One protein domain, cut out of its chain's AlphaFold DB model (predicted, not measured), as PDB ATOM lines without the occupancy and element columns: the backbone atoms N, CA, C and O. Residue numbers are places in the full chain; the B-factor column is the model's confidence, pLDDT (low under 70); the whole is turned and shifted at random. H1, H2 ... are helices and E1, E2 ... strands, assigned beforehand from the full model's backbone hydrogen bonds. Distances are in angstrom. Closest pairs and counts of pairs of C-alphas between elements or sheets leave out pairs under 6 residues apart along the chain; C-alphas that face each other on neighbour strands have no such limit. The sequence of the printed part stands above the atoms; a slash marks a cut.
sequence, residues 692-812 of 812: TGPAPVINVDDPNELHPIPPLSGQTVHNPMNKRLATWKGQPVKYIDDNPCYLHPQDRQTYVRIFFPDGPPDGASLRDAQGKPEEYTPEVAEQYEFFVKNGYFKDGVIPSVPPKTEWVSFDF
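AT A GLANCE: This is residues 692 to 812 of the 812 residues of the protein "ELYS domain-containing protein" of Aspergillus avenaceus (UniProt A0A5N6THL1). What is seen first? Little regular structure: a small twisted four-strand sheet, E1 to E4, at one end, helix H1 at the other, and long looping stretches between. What is it made of? The 121 printed residues hold 31 in named elements, a mixed class: E1 E2 E3 E4, a meander, each strand the antiparallel neighbour of the one before, then H1. It is loose, radius of gyration of the C-alphas 17.0 A, spanning 47 by 39 by 24 A.

IN THESE COORDINATES: Where are the strands? E1 is residues 725 to 728, from C-alpha 725 at (166.178, 130.120, 118.618); E2 is 731 to 736, 15.2 A; E3 is 739 to 743, 13.1 A; E4 is 751 to 753. Where is the helix? H1, residues 778 to 790, 18.0 A, ends at (137.400, 141.326, 128.770).

HOW THE PARTS SIT: Which strands pair? Hairpins E1 and E2, E2 and E3, and E3 and E4 have N 728 and O 731, N 734 and O 741, and N 742 and O 752 within hydrogen-bond range, each 2.9 A. Where is H1? It is not on the sheet, with 0 C-alpha pairs within 10 A; its every O i to N i+4 pair is within range.

THE WHOLE: How large is it? The C-alphas farthest apart, Met 721 and Asp 795, are 51.2 A apart; the printed part has no cut, and E4 to H1 is a long link of 24 residues. Where is confidence low? Residues 692, 763 to 764, 767 and 812 have pLDDT under 70.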
ATOM      1  N   THR A 692     156.254 143.830 128.979       63.50
ATOM      2  CA  THR A 692     155.631 142.635 129.587       63.50
ATOM      3  C   THR A 692     154.365 142.996 130.363       63.50
ATOM      4  O   THR A 692     154.206 142.615 131.525       63.50
ATOM      5  N   GLY A 693     153.475 143.766 129.730       70.25
ATOM      6  CA  GLY A 693     152.120 143.984 130.227       70.25
ATOM      7  C   GLY A 693     151.306 142.679 130.253       70.25
ATOM      8  O   GLY A 693     151.662 141.711 129.566       70.25
ATOM      9  N   PRO A 694     150.219 142.623 131.044       76.12
ATOM     10  CA  PRO A 694     149.329 141.465 131.080       76.12
ATOM     11  C   PRO A 694     148.771 141.168 129.684       76.12
ATOM     12  O   PRO A 694     148.274 142.065 129.002       76.12
ATOM     13  N   ALA A 695     148.834 139.904 129.261       75.75
ATOM     14  CA  ALA A 695     148.191 139.479 128.022       75.75
ATOM     15  C   ALA A 695     146.665 139.694 128.126       75.75
ATOM     16  O   ALA A 695     146.087 139.360 129.166       75.75
ATOM     17  N   PRO A 696     146.007 140.242 127.088       77.88
ATOM     18  CA  PRO A 696     144.562 140.424 127.100       77.88
ATOM     19  C   PRO A 696     143.849 139.069 127.108       77.88
ATOM     20  O   PRO A 696     144.299 138.112 126.475       77.88
ATOM     21  N   VAL A 697     142.712 138.992 127.797       81.12
ATOM     22  CA  VAL A 697     141.820 137.829 127.734       81.12
ATOM     23  C   VAL A 697     141.244 137.731 126.324       81.12
ATOM     24  O   VAL A 697     140.539 138.634 125.886       81.12
ATOM     25  N   ILE A 698     141.520 136.638 125.613       79.00
ATOM     26  CA  ILE A 698     140.914 136.355 124.310       79.00
ATOM     27  C   ILE A 698     139.820 135.312 124.525       79.00
ATOM     28  O   ILE A 698     140.099 134.148 124.809       79.00
ATOM     29  N   ASN A 699     138.563 135.738 124.407       75.88
ATOM     30  CA  ASN A 699     137.435 134.814 124.410       75.88
ATOM     31  C   ASN A 699     137.392 134.100 123.055       75.88
ATOM     32  O   ASN A 699     137.405 134.753 122.012       75.88
ATOM     33  N   VAL A 700     137.354 132.770 123.084       77.94
ATOM     34  CA  VAL A 700     137.195 131.914 121.905       77.94
ATOM     35  C   VAL A 700     135.878 131.169 122.092       77.94
ATOM     36  O   VAL A 700     135.762 130.352 123.005       77.94
ATOM     37  N   ASP A 701     134.873 131.512 121.285       76.69
ATOM     38  CA  ASP A 701     133.493 131.051 121.490       76.69
ATOM     39  C   ASP A 701     133.259 129.602 121.016       76.69
ATOM     40  O   ASP A 701     132.377 128.921 121.545       76.69
ATOM     41  N   ASP A 702     134.052 129.104 120.057       80.44
ATOM     42  CA  ASP A 702     134.031 127.700 119.620       80.44
ATOM     43  C   ASP A 702     135.170 126.898 120.293       80.44
ATOM     44  O   ASP A 702     136.345 127.160 120.026       80.44
ATOM     45  N   PRO A 703     134.871 125.868 121.114       72.94
ATOM     46  CA  PRO A 703     135.882 124.997 121.726       72.94
ATOM     47  C   PRO A 703     136.793 124.225 120.753       72.94
ATOM     48  O   PRO A 703     137.727 123.563 121.211       72.94
ATOM     49  N   ASN A 704     136.510 124.243 119.446       79.81
ATOM     50  CA  ASN A 704     137.337 123.634 118.402       79.81
ATOM     51  C   ASN A 704     138.358 124.612 117.788       79.81
ATOM     52  O   ASN A 704     139.263 124.165 117.079       79.81
ATOM     53  N   GLU A 705     138.236 125.921 118.030       84.56
ATOM     54  CA  GLU A 705     139.201 126.913 117.549       84.56
ATOM     55  C   GLU A 705     140.453 126.967 118.437       84.56
ATOM     56  O   GLU A 705     140.404 126.842 119.663       84.56
ATOM     57  N   LEU A 706     141.614 127.150 117.801       84.81
ATOM     58  CA  LEU A 706     142.901 127.206 118.492       84.81
ATOM     59  C   LEU A 706     143.083 128.571 119.158       84.81
ATOM     60  O   LEU A 706     143.069 129.599 118.481       84.81
ATOM     61  N   HIS A 707     143.298 128.588 120.476       83.38
ATOM     62  CA  HIS A 707     143.467 129.841 121.216       83.38
ATOM     63  C   HIS A 707     144.748 130.574 120.768       83.38
ATOM     64  O   HIS A 707     145.843 130.074 121.030       83.38
ATOM     65  N   PRO A 708     144.662 131.773 120.155       78.31
ATOM     66  CA  PRO A 708     145.753 132.333 119.347       78.31
ATOM     67  C   PRO A 708     147.005 132.737 120.142       78.31
ATOM     68  O   PRO A 708     148.092 132.778 119.573       78.31
ATOM     69  N   ILE A 709     146.873 133.007 121.446       78.75
ATOM     70  CA  ILE A 709     147.998 133.279 122.359       78.75
ATOM     71  C   ILE A 709     147.951 132.256 123.509       78.75
ATOM     72  O   ILE A 709     147.464 132.568 124.597       78.75
ATOM     73  N   PRO A 710     148.323 130.983 123.284       81.12
ATOM     74  CA  PRO A 710     148.183 129.941 124.297       81.12
ATOM     75  C   PRO A 710     149.079 130.229 125.520       81.12
ATOM     76  O   PRO A 710     150.166 130.790 125.372       81.12
ATOM     77  N   PRO A 711     148.690 129.817 126.742       79.56
ATOM     78  CA  PRO A 711     149.509 130.030 127.933       79.56
ATOM     79  C   PRO A 711     150.771 129.151 127.902       79.56
ATOM     80  O   PRO A 711     150.728 127.956 128.203       79.56
ATOM     81  N   LEU A 712     151.912 129.748 127.543       84.94
ATOM     82  CA  LEU A 712     153.216 129.082 127.455       84.94
ATOM     83  C   LEU A 712     154.122 129.425 128.643       84.94
ATOM     84  O   LEU A 712     154.248 130.589 129.027       84.94
ATOM     85  N   SER A 713     154.808 128.418 129.191       81.06
ATOM     86  CA  SER A 713     155.740 128.576 130.310       81.06
ATOM     87  C   SER A 713     156.975 127.681 130.167       81.06
ATOM     88  O   SER A 713     156.888 126.479 129.918       81.06
ATOM     89  N   GLY A 714     158.156 128.277 130.342       85.25
ATOM     90  CA  GLY A 714     159.442 127.588 130.261       85.25
ATOM     91  C   GLY A 714     160.573 128.541 129.884       85.25
ATOM     92  O   GLY A 714     160.367 129.747 129.772       85.25
ATOM     93  N   GLN A 715     161.775 128.006 129.678       84.00
ATOM     94  CA  GLN A 715     162.922 128.811 129.249       84.00
ATOM     95  C   GLN A 715     162.899 129.085 127.740       84.00
ATOM     96  O   GLN A 715     162.488 128.240 126.940       84.00
ATOM     97  N   THR A 716     163.405 130.260 127.370       89.62
ATOM     98  CA  THR A 716     163.760 130.627 125.997       89.62
ATOM     99  C   THR A 716     165.272 130.466 125.838       89.62
ATOM    100  O   THR A 716     166.041 130.979 126.648       89.62
ATOM    101  N   VAL A 717     165.703 129.697 124.837       89.94
ATOM    102  CA  VAL A 717     167.085 129.228 124.669       89.94
ATOM    103  C   VAL A 717     167.526 129.425 123.223       89.94
ATOM    104  O   VAL A 717     166.956 128.847 122.297       89.94
ATOM    105  N   HIS A 718     168.594 130.199 123.045       89.06
ATOM    106  CA  HIS A 718     169.273 130.392 121.766       89.06
ATOM    107  C   HIS A 718     170.473 129.447 121.636       89.06
ATOM    108  O   HIS A 718     171.241 129.256 122.581       89.06
ATOM    109  N   ASN A 719     170.670 128.878 120.448       85.69
ATOM    110  CA  ASN A 719     171.851 128.088 120.127       85.69
ATOM    111  C   ASN A 719     173.093 129.009 120.111       85.69
ATOM    112  O   ASN A 719     173.120 130.001 119.374       85.69
ATOM    113  N   PRO A 720     174.145 128.709 120.899       79.69
ATOM    114  CA  PRO A 720     175.267 129.627 121.082       79.69
ATOM    115  C   PRO A 720     176.105 129.845 119.814       79.69
ATOM    116  O   PRO A 720     176.739 130.896 119.709       79.69
ATOM    117  N   MET A 721     176.103 128.893 118.869       81.50
ATOM    118  CA  MET A 721     176.965 128.904 117.680       81.50
ATOM    119  C   MET A 721     176.394 129.713 116.511       81.50
ATOM    120  O   MET A 721     177.145 130.404 115.835       81.50
ATOM    121  N   ASN A 722     175.084 129.621 116.261       85.31
ATOM    122  CA  ASN A 722     174.426 130.268 115.115       85.31
ATOM    123  C   ASN A 722     173.376 131.320 115.515       85.31
ATOM    124  O   ASN A 722     172.698 131.852 114.641       85.31
ATOM    125  N   LYS A 723     173.218 131.583 116.821       84.12
ATOM    126  CA  LYS A 723     172.235 132.503 117.422       84.12
ATOM    127  C   LYS A 723     170.766 132.207 117.099       84.12
ATOM    128  O   LYS A 723     169.908 132.985 117.488       84.12
ATOM    129  N   ARG A 724     170.444 131.074 116.464       90.69
ATOM    130  CA  ARG A 724     169.051 130.694 116.199       90.69
ATOM    131  C   ARG A 724     168.350 130.216 117.460       90.69
ATOM    132  O   ARG A 724     168.954 129.592 118.333       90.69
ATOM    133  N   LEU A 725     167.060 130.502 117.529       91.44
ATOM    134  CA  LEU A 725     166.178 130.120 118.618       91.44
ATOM    135  C   LEU A 725     165.944 128.601 118.582       91.44
ATOM    136  O   LEU A 725     165.552 128.056 117.553       91.44
ATOM    137  N   ALA A 726     166.238 127.910 119.684       90.94
ATOM    138  CA  ALA A 726     166.129 126.450 119.795       90.94
ATOM    139  C   ALA A 726     164.907 126.021 120.623       90.94
ATOM    140  O   ALA A 726     164.237 125.040 120.295       90.94
ATOM    141  N   THR A 727     164.591 126.800 121.659       92.06
ATOM    142  CA  THR A 727     163.412 126.628 122.513       92.06
ATOM    143  C   THR A 727     162.853 128.007 122.840       92.06
ATOM    144  O   THR A 727     163.628 128.909 123.145       92.06
ATOM    145  N   TRP A 728     161.535 128.185 122.826       91.19
ATOM    146  CA  TRP A 728     160.869 129.435 123.203       91.19
ATOM    147  C   TRP A 728     159.766 129.129 124.207       91.19
ATOM    148  O   TRP A 728     158.904 128.296 123.932       91.19
ATOM    149  N   LYS A 729     159.835 129.728 125.401       88.25
ATOM    150  CA  LYS A 729     158.905 129.453 126.513       88.25
ATOM    151  C   LYS A 729     158.668 127.951 126.766       88.25
ATOM    152  O   LYS A 729     157.544 127.513 126.994       88.25
ATOM    153  N   GLY A 730     159.733 127.149 126.693       88.19
ATOM    154  CA  GLY A 730     159.683 125.688 126.844       88.19
ATOM    155  C   GLY A 730     159.257 124.889 125.602       88.19
ATOM    156  O   GLY A 730     159.458 123.677 125.591       88.19
ATOM    157  N   GLN A 731     158.739 125.523 124.545       91.00
ATOM    158  CA  GLN A 731     158.360 124.844 123.301       91.00
ATOM    159  C   GLN A 731     159.558 124.688 122.346       91.00
ATOM    160  O   GLN A 731     160.305 125.654 122.162       91.00
ATOM    161  N   PRO A 732     159.756 123.518 121.704       92.75
ATOM    162  CA  PRO A 732     160.766 123.349 120.659       92.75
ATOM    163  C   PRO A 732     160.484 124.249 119.451       92.75
ATOM    164  O   PRO A 732     159.344 124.321 118.987       92.75
ATOM    165  N   VAL A 733     161.523 124.894 118.915       94.81
ATOM    166  CA  VAL A 733     161.393 125.807 117.769       94.81
ATOM    167  C   VAL A 733     161.881 125.160 116.476       94.81
ATOM    168  O   VAL A 733     162.941 124.536 116.417       94.81
ATOM    169  N   LYS A 734     161.094 125.337 115.414       94.25
ATOM    170  CA  LYS A 734     161.380 124.911 114.045       94.25
ATOM    171  C   LYS A 734     161.326 126.129 113.131       94.25
ATOM    172  O   LYS A 734     160.379 126.904 113.195       94.25
ATOM    173  N   TYR A 735     162.310 126.269 112.249       94.06
ATOM    174  CA  TYR A 735     162.292 127.314 111.229       94.06
ATOM    175  C   TYR A 735     161.468 126.864 110.011       94.06
ATOM    176  O   TYR A 735     161.664 125.754 109.509       94.06
ATOM    177  N   ILE A 736     160.546 127.713 109.555       94.25
ATOM    178  CA  ILE A 736     159.699 127.526 108.365       94.25
ATOM    179  C   ILE A 736     159.771 128.828 107.563       94.25
ATOM    180  O   ILE A 736     159.547 129.894 108.126       94.25
ATOM    181  N   ASP A 737     160.156 128.754 106.287       92.75
ATOM    182  CA  ASP A 737     160.421 129.924 105.426       92.75
ATOM    183  C   ASP A 737     161.304 130.980 106.121       92.75
ATOM    184  O   ASP A 737     161.016 132.172 106.159       92.75
ATOM    185  N   ASP A 738     162.356 130.469 106.767       90.12
ATOM    186  CA  ASP A 738     163.309 131.126 107.674       90.12
ATOM    187  C   ASP A 738     162.743 131.901 108.881       90.12
ATOM    188  O   ASP A 738     163.491 132.526 109.631       90.12
ATOM    189  N   ASN A 739     161.446 131.769 109.158       92.12
ATOM    190  CA  ASN A 739     160.802 132.297 110.356       92.12
ATOM    191  C   ASN A 739     160.815 131.262 111.497       92.12
ATOM    192  O   ASN A 739     160.548 130.084 111.243       92.12
ATOM    193  N   PRO A 740     161.096 131.656 112.755       94.31
ATOM    194  CA  PRO A 740     160.995 130.757 113.900       94.31
ATOM    195  C   PRO A 740     159.525 130.487 114.249       94.31
ATOM    196  O   PRO A 740     158.750 131.419 114.463       94.31
ATOM    197  N   CYS A 741     159.149 129.214 114.356       93.44
ATOM    198  CA  CYS A 741     157.806 128.783 114.739       93.44
ATOM    199  C   CYS A 741     157.854 127.740 115.864       93.44
ATOM    200  O   CYS A 741     158.751 126.893 115.890       93.44
ATOM    201  N   TYR A 742     156.861 127.745 116.753       92.69
ATOM    202  CA  TYR A 742     156.616 126.660 117.712       92.69
ATOM    203  C   TYR A 742     155.413 125.811 117.283       92.69
ATOM    204  O   TYR A 742     154.610 126.225 116.447       92.69
ATOM    205  N   LEU A 743     155.297 124.603 117.836       92.38
ATOM    206  CA  LEU A 743     154.146 123.724 117.618       92.38
ATOM    207  C   LEU A 743     153.055 124.044 118.649       92.38
ATOM    208  O   LEU A 743     153.317 124.013 119.852       92.38
ATOM    209  N   HIS A 744     151.847 124.355 118.190       91.56
ATOM    210  CA  HIS A 744     150.761 124.825 119.046       91.56
ATOM    211  C   HIS A 744     150.313 123.739 120.058       91.56
ATOM    212  O   HIS A 744     150.167 122.570 119.688       91.56
ATOM    213  N   PRO A 745     150.133 124.061 121.358       88.25
ATOM    214  CA  PRO A 745     150.079 123.039 122.408       88.25
ATOM    215  C   PRO A 745     148.751 122.274 122.514       88.25
ATOM    216  O   PRO A 745     148.751 121.190 123.105       88.25
ATOM    217  N   GLN A 746     147.645 122.817 121.983       87.00
ATOM    218  CA  GLN A 746     146.302 122.225 122.098       87.00
ATOM    219  C   GLN A 746     146.109 121.032 121.141       87.00
ATOM    220  O   GLN A 746     145.694 119.958 121.567       87.00
ATOM    221  N   ASP A 747     146.461 121.206 119.868       90.00
ATOM    222  CA  ASP A 747     146.296 120.243 118.769       90.00
ATOM    223  C   ASP A 747     147.594 119.505 118.400       90.00
ATOM    224  O   ASP A 747     147.552 118.360 117.944       90.00
ATOM    225  N   ARG A 748     148.750 120.150 118.618       87.69
ATOM    226  CA  ARG A 748     150.096 119.654 118.289       87.69
ATOM    227  C   ARG A 748     150.309 119.338 116.801       87.69
ATOM    228  O   ARG A 748     151.072 118.428 116.473       87.69
ATOM    229  N   GLN A 749     149.671 120.088 115.901       90.56
ATOM    230  CA  GLN A 749     149.835 119.955 114.445       90.56
ATOM    231  C   GLN A 749     150.140 121.304 113.775       90.56
ATOM    232  O   GLN A 749     151.028 121.381 112.923       90.56
ATOM    233  N   THR A 750     149.460 122.368 114.196       91.62
ATOM    234  CA  THR A 750     149.646 123.738 113.711       91.62
ATOM    235  C   THR A 750     150.963 124.338 114.204       91.62
ATOM    236  O   THR A 750     151.292 124.268 115.388       91.62
ATOM    237  N   TYR A 751     151.716 124.967 113.298       91.94
ATOM    238  CA  TYR A 751     152.896 125.764 113.641       91.94
ATOM    239  C   TYR A 751     152.529 127.247 113.727       91.94
ATOM    240  O   TYR A 751     151.993 127.805 112.771       91.94
ATOM    241  N   VAL A 752     152.861 127.885 114.848       90.19
ATOM    242  CA  VAL A 752     152.630 129.317 115.100       90.19
ATOM    243  C   VAL A 752     153.960 130.060 115.031       90.19
ATOM    244  O   VAL A 752     154.951 129.624 115.622       90.19
ATOM    245  N   ARG A 753     153.993 131.165 114.278       92.00
ATOM    246  CA  ARG A 753     155.172 132.026 114.107       92.00
ATOM    247  C   ARG A 753     155.424 132.837 115.372       92.00
ATOM    248  O   ARG A 753     154.520 133.510 115.843       92.00
ATOM    249  N   ILE A 754     156.667 132.835 115.838       90.94
ATOM    250  CA  ILE A 754     157.140 133.675 116.940       90.94
ATOM    251  C   ILE A 754     157.515 135.034 116.352       90.94
ATOM    252  O   ILE A 754     158.441 135.114 115.539       90.94
ATOM    253  N   PHE A 755     156.813 136.100 116.736       86.94
ATOM    254  CA  PHE A 755     157.085 137.439 116.194       86.94
ATOM    255  C   PHE A 755     158.259 138.135 116.895       86.94
ATOM    256  O   PHE A 755     158.991 138.889 116.256       86.94
ATOM    257  N   PHE A 756     158.472 137.835 118.179       87.38
ATOM    258  CA  PHE A 756     159.469 138.480 119.040       87.38
ATOM    259  C   PHE A 756     160.443 137.442 119.647       87.38
ATOM    260  O   PHE A 756     160.396 137.158 120.847       87.38
ATOM    261  N   PRO A 757     161.318 136.816 118.827       84.62
ATOM    262  CA  PRO A 757     162.182 135.708 119.258       84.62
ATOM    263  C   PRO A 757     163.214 136.112 120.323       84.62
ATOM    264  O   PRO A 757     163.486 135.335 121.240       84.62
ATOM    265  N   ASP A 758     163.740 137.334 120.231       80.38
ATOM    266  CA  ASP A 758     164.698 137.923 121.176       80.38
ATOM    267  C   ASP A 758     164.025 138.589 122.398       80.38
ATOM    268  O   ASP A 758     164.716 139.046 123.310       80.38
ATOM    269  N   GLY A 759     162.687 138.612 122.447       79.31
ATOM    270  CA  GLY A 759     161.894 139.318 123.457       79.31
ATOM    271  C   GLY A 759     161.328 140.662 122.966       79.31
ATOM    272  O   GLY A 759     161.369 140.949 121.767       79.31
ATOM    273  N   PRO A 760     160.755 141.477 123.873       79.88
ATOM    274  CA  PRO A 760     160.121 142.747 123.520       79.88
ATOM    275  C   PRO A 760     161.127 143.744 122.910       79.88
ATOM    276  O   PRO A 760     162.294 143.748 123.315       79.88
ATOM    277  N   PRO A 761     160.700 144.621 121.977       80.88
ATOM    278  CA  PRO A 761     161.562 145.663 121.422       80.88
ATOM    279  C   PRO A 761     162.112 146.607 122.500       80.88
ATOM    280  O   PRO A 761     161.482 146.826 123.538       80.88
ATOM    281  N   ASP A 762     163.279 147.204 122.249       77.50
ATOM    282  CA  ASP A 762     163.893 148.106 123.223       77.50
ATOM    283  C   ASP A 762     163.097 149.411 123.434       77.50
ATOM    284  O   ASP A 762     162.314 149.871 122.595       77.50
ATOM    285  N   GLY A 763     163.315 150.040 124.592       68.81
ATOM    286  CA  GLY A 763     162.619 151.273 124.971       68.81
ATOM    287  C   GLY A 763     162.941 152.487 124.088       68.81
ATOM    288  O   GLY A 763     162.208 153.470 124.137       68.81
ATOM    289  N   ALA A 764     163.999 152.438 123.269       68.12
ATOM    290  CA  ALA A 764     164.288 153.487 122.290       68.12
ATOM    291  C   ALA A 764     163.413 153.325 121.036       68.12
ATOM    292  O   ALA A 764     162.865 154.301 120.526       68.12
ATOM    293  N   SER A 765     163.213 152.084 120.593       70.94
ATOM    294  CA  SER A 765     162.350 151.711 119.470       70.94
ATOM    295  C   SER A 765     160.877 152.019 119.752       70.94
ATOM    296  O   SER A 765     160.172 152.515 118.867       70.94
ATOM    297  N   LEU A 766     160.441 151.778 120.997       73.62
ATOM    298  CA  LEU A 766     159.075 152.007 121.491       73.62
ATOM    299  C   LEU A 766     158.814 153.441 121.993       73.62
ATOM    300  O   LEU A 766     157.678 153.770 122.322       73.62
ATOM    301  N   ARG A 767     159.829 154.318 122.017       69.31
ATOM    302  CA  ARG A 767     159.722 155.703 122.521       69.31
ATOM    303  C   ARG A 767     158.578 156.497 121.881       69.31
ATOM    304  O   ARG A 767     157.897 157.248 122.569       69.31
ATOM    305  N   ASP A 768     158.384 156.314 120.577       73.75
ATOM    306  CA  ASP A 768     157.382 157.027 119.772       73.75
ATOM    307  C   ASP A 768     156.033 156.263 119.689       73.75
ATOM    308  O   ASP A 768     155.159 156.648 118.918       73.75
ATOM    309  N   ALA A 769     155.870 155.150 120.422       79.94
ATOM    310  CA  ALA A 769     154.718 154.239 120.323       79.94
ATOM    311  C   ALA A 769     153.657 154.429 121.429       79.94
ATOM    312  O   ALA A 769     152.681 153.683 121.477       79.94
ATOM    313  N   GLN A 770     153.840 155.416 122.308       84.62
ATOM    314  CA  GLN A 770     152.928 155.760 123.401       84.62
ATOM    315  C   GLN A 770     152.705 157.281 123.458       84.62
ATOM    316  O   GLN A 770     153.545 158.050 122.989       84.62
ATOM    317  N   GLY A 771     151.575 157.708 124.022       82.88
ATOM    318  CA  GLY A 771     151.221 159.118 124.194       82.88
ATOM    319  C   GLY A 771     152.035 159.817 125.286       82.88
ATOM    320  O   GLY A 771     152.864 159.211 125.976       82.88
ATOM    321  N   LYS A 772     151.779 161.112 125.467       83.69
ATOM    322  CA  LYS A 772     152.378 161.912 126.544       83.69
ATOM    323  C   LYS A 772     151.763 161.525 127.901       83.69
ATOM    324  O   LYS A 772     150.597 161.133 127.940       83.69
ATOM    325  N   PRO A 773     152.489 161.642 129.030       84.69
ATOM    326  CA  PRO A 773     151.965 161.282 130.353       84.69
ATOM    327  C   PRO A 773     150.626 161.944 130.706       84.69
ATOM    328  O   PRO A 773     149.799 161.333 131.378       84.69
ATOM    329  N   GLU A 774     150.403 163.167 130.225       86.88
ATOM    330  CA  GLU A 774     149.217 163.992 130.476       86.88
ATOM    331  C   GLU A 774     147.987 163.555 129.660       86.88
ATOM    332  O   GLU A 774     146.863 163.922 129.999       86.88
ATOM    333  N   GLU A 775     148.181 162.768 128.598       87.81
ATOM    334  CA  GLU A 775     147.113 162.261 127.724       87.81
ATOM    335  C   GLU A 775     146.428 161.012 128.333       87.81
ATOM    336  O   GLU A 775     145.308 160.661 127.961       87.81
ATOM    337  N   TYR A 776     147.056 160.367 129.325       91.94
ATOM    338  CA  TYR A 776     146.532 159.195 130.034       91.94
ATOM    339  C   TYR A 776     145.626 159.574 131.212       91.94
ATOM    340  O   TYR A 776     146.001 159.439 132.380       91.94
ATOM    341  N   THR A 777     144.411 160.030 130.907       93.38
ATOM    342  CA  THR A 777     143.386 160.294 131.930       93.38
ATOM    343  C   THR A 777     142.903 158.990 132.605       93.38
ATOM    344  O   THR A 777     143.106 157.898 132.058       93.38
ATOM    345  N   PRO A 778     142.248 159.056 133.785       92.62
ATOM    346  CA  PRO A 778     141.690 157.873 134.446       92.62
ATOM    347  C   PRO A 778     140.717 157.076 133.565       92.62
ATOM    348  O   PRO A 778     140.684 155.852 133.640       92.62
ATOM    349  N   GLU A 779     139.969 157.755 132.695       90.94
ATOM    350  CA  GLU A 779     139.023 157.149 131.759       90.94
ATOM    351  C   GLU A 779     139.749 156.341 130.671       90.94
ATOM    352  O   GLU A 779     139.360 155.209 130.388       90.94
ATOM    353  N   VAL A 780     140.852 156.872 130.121       91.94
ATOM    354  CA  VAL A 780     141.714 156.150 129.164       91.94
ATOM    355  C   VAL A 780     142.329 154.910 129.822       91.94
ATOM    356  O   VAL A 780     142.404 153.849 129.201       91.94
ATOM    357  N   ALA A 781     142.736 155.014 131.091       91.06
ATOM    358  CA  ALA A 781     143.235 153.872 131.854       91.06
ATOM    359  C   ALA A 781     142.143 152.808 132.092       91.06
ATOM    360  O   ALA A 781     142.403 151.628 131.857       91.06
ATOM    361  N   GLU A 782     140.917 153.200 132.469       91.94
ATOM    362  CA  GLU A 782     139.787 152.265 132.622       91.94
ATOM    363  C   GLU A 782     139.456 151.561 131.295       91.94
ATOM    364  O   GLU A 782     139.215 150.355 131.281       91.94
ATOM    365  N   GLN A 783     139.491 152.277 130.164       92.19
ATOM    366  CA  GLN A 783     139.237 151.698 128.839       92.19
ATOM    367  C   GLN A 783     140.255 150.605 128.472       92.19
ATOM    368  O   GLN A 783     139.858 149.558 127.953       92.19
ATOM    369  N   TYR A 784     141.544 150.802 128.776       92.00
ATOM    370  CA  TYR A 784     142.572 149.784 128.536       92.00
ATOM    371  C   TYR A 784     142.558 148.645 129.568       92.00
ATOM    372  O   TYR A 784     142.716 147.489 129.173       92.00
ATOM    373  N   GLU A 785     142.298 148.912 130.854       90.56
ATOM    374  CA  GLU A 785     142.113 147.851 131.860       90.56
ATOM    375  C   GLU A 785     140.901 146.969 131.513       90.56
ATOM    376  O   GLU A 785     140.977 145.738 131.567       90.56
ATOM    377  N   PHE A 786     139.797 147.584 131.077       91.69
ATOM    378  CA  PHE A 786     138.616 146.872 130.600       91.69
ATOM    379  C   PHE A 786     138.939 146.008 129.374       91.69
ATOM    380  O   PHE A 786     138.545 144.842 129.350       91.69
ATOM    381  N   PHE A 787     139.679 146.533 128.389       90.81
ATOM    382  CA  PHE A 787     140.096 145.755 127.220       90.81
ATOM    383  C   PHE A 787     140.933 144.530 127.616       90.81
ATOM    384  O   PHE A 787     140.586 143.411 127.240       90.81
ATOM    385  N   VAL A 788     141.977 144.711 128.434       88.31
ATOM    386  CA  VAL A 788     142.833 143.609 128.916       88.31
ATOM    387  C   VAL A 788     142.011 142.534 129.632       88.31
ATOM    388  O   VAL A 788     142.232 141.342 129.429       88.31
ATOM    389  N   LYS A 789     141.040 142.942 130.454       88.19
ATOM    390  CA  LYS A 789     140.237 142.034 131.281       88.19
ATOM    391  C   LYS A 789     139.138 141.283 130.522       88.19
ATOM    392  O   LYS A 789     138.757 140.202 130.963       88.19
ATOM    393  N   ASN A 790     138.601 141.849 129.438       88.00
ATOM    394  CA  ASN A 790     137.400 141.326 128.770       88.00
ATOM    395  C   ASN A 790     137.609 140.936 127.293       88.00
ATOM    396  O   ASN A 790     136.745 140.261 126.738       88.00
ATOM    397  N   GLY A 791     138.703 141.359 126.653       86.00
ATOM    398  CA  GLY A 791     139.015 141.078 125.241       86.00
ATOM    399  C   GLY A 791     138.398 142.038 124.219       86.00
ATOM    400  O   GLY A 791     138.653 141.912 123.024       86.00
ATOM    401  N   TYR A 792     137.595 143.007 124.663       87.50
ATOM    402  CA  TYR A 792     136.935 143.996 123.810       87.50
ATOM    403  C   TYR A 792     136.873 145.364 124.497       87.50
ATOM    404  O   TYR A 792     136.908 145.462 125.724       87.50
ATOM    405  N   PHE A 793     136.778 146.435 123.707       90.12
ATOM    406  CA  PHE A 793     136.629 147.792 124.236       90.12
ATOM    407  C   PHE A 793     135.197 148.043 124.716       90.12
ATOM    408  O   PHE A 793     134.228 147.719 124.023       90.12
ATOM    409  N   LYS A 794     135.076 148.661 125.893       85.88
ATOM    410  CA  LYS A 794     133.809 149.082 126.504       85.88
ATOM    411  C   LYS A 794     133.009 149.939 125.511       85.88
ATOM    412  O   LYS A 794     133.553 150.875 124.927       85.88
ATOM    413  N   ASP A 795     131.754 149.563 125.274       88.19
ATOM    414  CA  ASP A 795     130.837 150.201 124.313       88.19
ATOM    415  C   ASP A 795     131.378 150.321 122.863       88.19
ATOM    416  O   ASP A 795     130.867 151.101 122.062       88.19
ATOM    417  N   GLY A 796     132.417 149.551 122.508       87.06
ATOM    418  CA  GLY A 796     133.117 149.636 121.221       87.06
ATOM    419  C   GLY A 796     134.041 150.855 121.065       87.06
ATOM    420  O   GLY A 796     134.571 151.077 119.976       87.06
ATOM    421  N   VAL A 797     134.248 151.649 122.120       87.25
ATOM    422  CA  VAL A 797     134.998 152.913 122.060       87.25
ATOM    423  C   VAL A 797     136.492 152.675 122.286       87.25
ATOM    424  O   VAL A 797     136.932 152.413 123.406       87.25
ATOM    425  N   ILE A 798     137.281 152.812 121.219       90.94
ATOM    426  CA  ILE A 798     138.748 152.771 121.269       90.94
ATOM    427  C   ILE A 798     139.281 154.166 121.665       90.94
ATOM    428  O   ILE A 798     138.847 155.155 121.066       90.94
ATOM    429  N   PRO A 799     140.216 154.285 122.630       90.00
ATOM    430  CA  PRO A 799     140.854 155.559 122.964       90.00
ATOM    431  C   PRO A 799     141.644 156.152 121.787       90.00
ATOM    432  O   PRO A 799     142.278 155.426 121.024       90.00
ATOM    433  N   SER A 800     141.674 157.484 121.670       87.00
ATOM    434  CA  SER A 800     142.522 158.184 120.687       87.00
ATOM    435  C   SER A 800     144.001 158.254 121.091       87.00
ATOM    436  O   SER A 800     144.843 158.625 120.277       87.00
ATOM    437  N   VAL A 801     144.311 157.931 122.348       91.06
ATOM    438  CA  VAL A 801     145.664 157.876 122.914       91.06
ATOM    439  C   VAL A 801     146.117 156.413 122.887       91.06
ATOM    440  O   VAL A 801     145.400 155.586 123.449       91.06
ATOM    441  N   PRO A 802     147.256 156.056 122.264       90.38
ATOM    442  CA  PRO A 802     147.712 154.666 122.182       90.38
ATOM    443  C   PRO A 802     148.022 154.082 123.573       90.38
ATOM    444  O   PRO A 802     148.334 154.842 124.494       90.38
ATOM    445  N   PRO A 803     147.991 152.749 123.761       88.81
ATOM    446  CA  PRO A 803     148.297 152.143 125.056       88.81
ATOM    447  C   PRO A 803     149.732 152.464 125.483       88.81
ATOM    448  O   PRO A 803     150.635 152.569 124.653       88.81
ATOM    449  N   LYS A 804     149.969 152.578 126.792       87.88
ATOM    450  CA  LYS A 804     151.338 152.669 127.309       87.88
ATOM    451  C   LYS A 804     152.117 151.390 127.015       87.88
ATOM    452  O   LYS A 804     151.556 150.296 127.049       87.88
ATOM    453  N   THR A 805     153.438 151.506 126.893       83.81
ATOM    454  CA  THR A 805     154.343 150.352 126.723       83.81
ATOM    455  C   THR A 805     154.210 149.313 127.851       83.81
ATOM    456  O   THR A 805     154.404 148.124 127.622       83.81
ATOM    457  N   GLU A 806     153.842 149.740 129.064       82.25
ATOM    458  CA  GLU A 806     153.604 148.870 130.233       82.25
ATOM    459  C   GLU A 806     152.272 148.087 130.184       82.25
ATOM    460  O   GLU A 806     152.065 147.177 130.984       82.25
ATOM    461  N   TRP A 807     151.374 148.415 129.247       85.19
ATOM    462  CA  TRP A 807     150.092 147.727 129.017       85.19
ATOM    463  C   TRP A 807     150.123 146.795 127.798       85.19
ATOM    464  O   TRP A 807     149.185 146.033 127.581       85.19
ATOM    465  N   VAL A 808     151.193 146.846 126.998       83.75
ATOM    466  CA  VAL A 808     151.391 145.991 125.821       83.75
ATOM    467  C   VAL A 808     152.178 144.742 126.214       83.75
ATOM    468  O   VAL A 808     153.085 144.796 127.045       83.75
ATOM    469  N   SER A 809     151.834 143.616 125.590       79.75
ATOM    470  CA  SER A 809     152.545 142.345 125.701       79.75
ATOM    471  C   SER A 809     153.079 141.942 124.324       79.75
ATOM    472  O   SER A 809     152.357 142.070 123.338       79.75
ATOM    473  N   PHE A 810     154.317 141.448 124.246       79.69
ATOM    474  CA  PHE A 810     154.961 140.978 123.001       79.69
ATOM    475  C   PHE A 810     155.066 139.439 122.934       79.69
ATOM    476  O   PHE A 810     155.919 138.877 122.254       79.69
ATOM    477  N   ASP A 811     154.210 138.753 123.689       71.62
ATOM    478  CA  ASP A 811     154.349 137.347 124.070       71.62
ATOM    479  C   ASP A 811     153.557 136.362 123.176       71.62
ATOM    480  O   ASP A 811     152.940 135.420 123.683       71.62
ATOM    481  N   PHE A 812     153.588 136.570 121.851       67.69
ATOM    482  CA  PHE A 812     152.842 135.796 120.842       67.69
ATOM    483  C   PHE A 812     153.697 135.293 119.655       67.69
ATOM    484  O   PHE A 812     154.529 136.060 119.108       67.69
TER     485      PHE A 812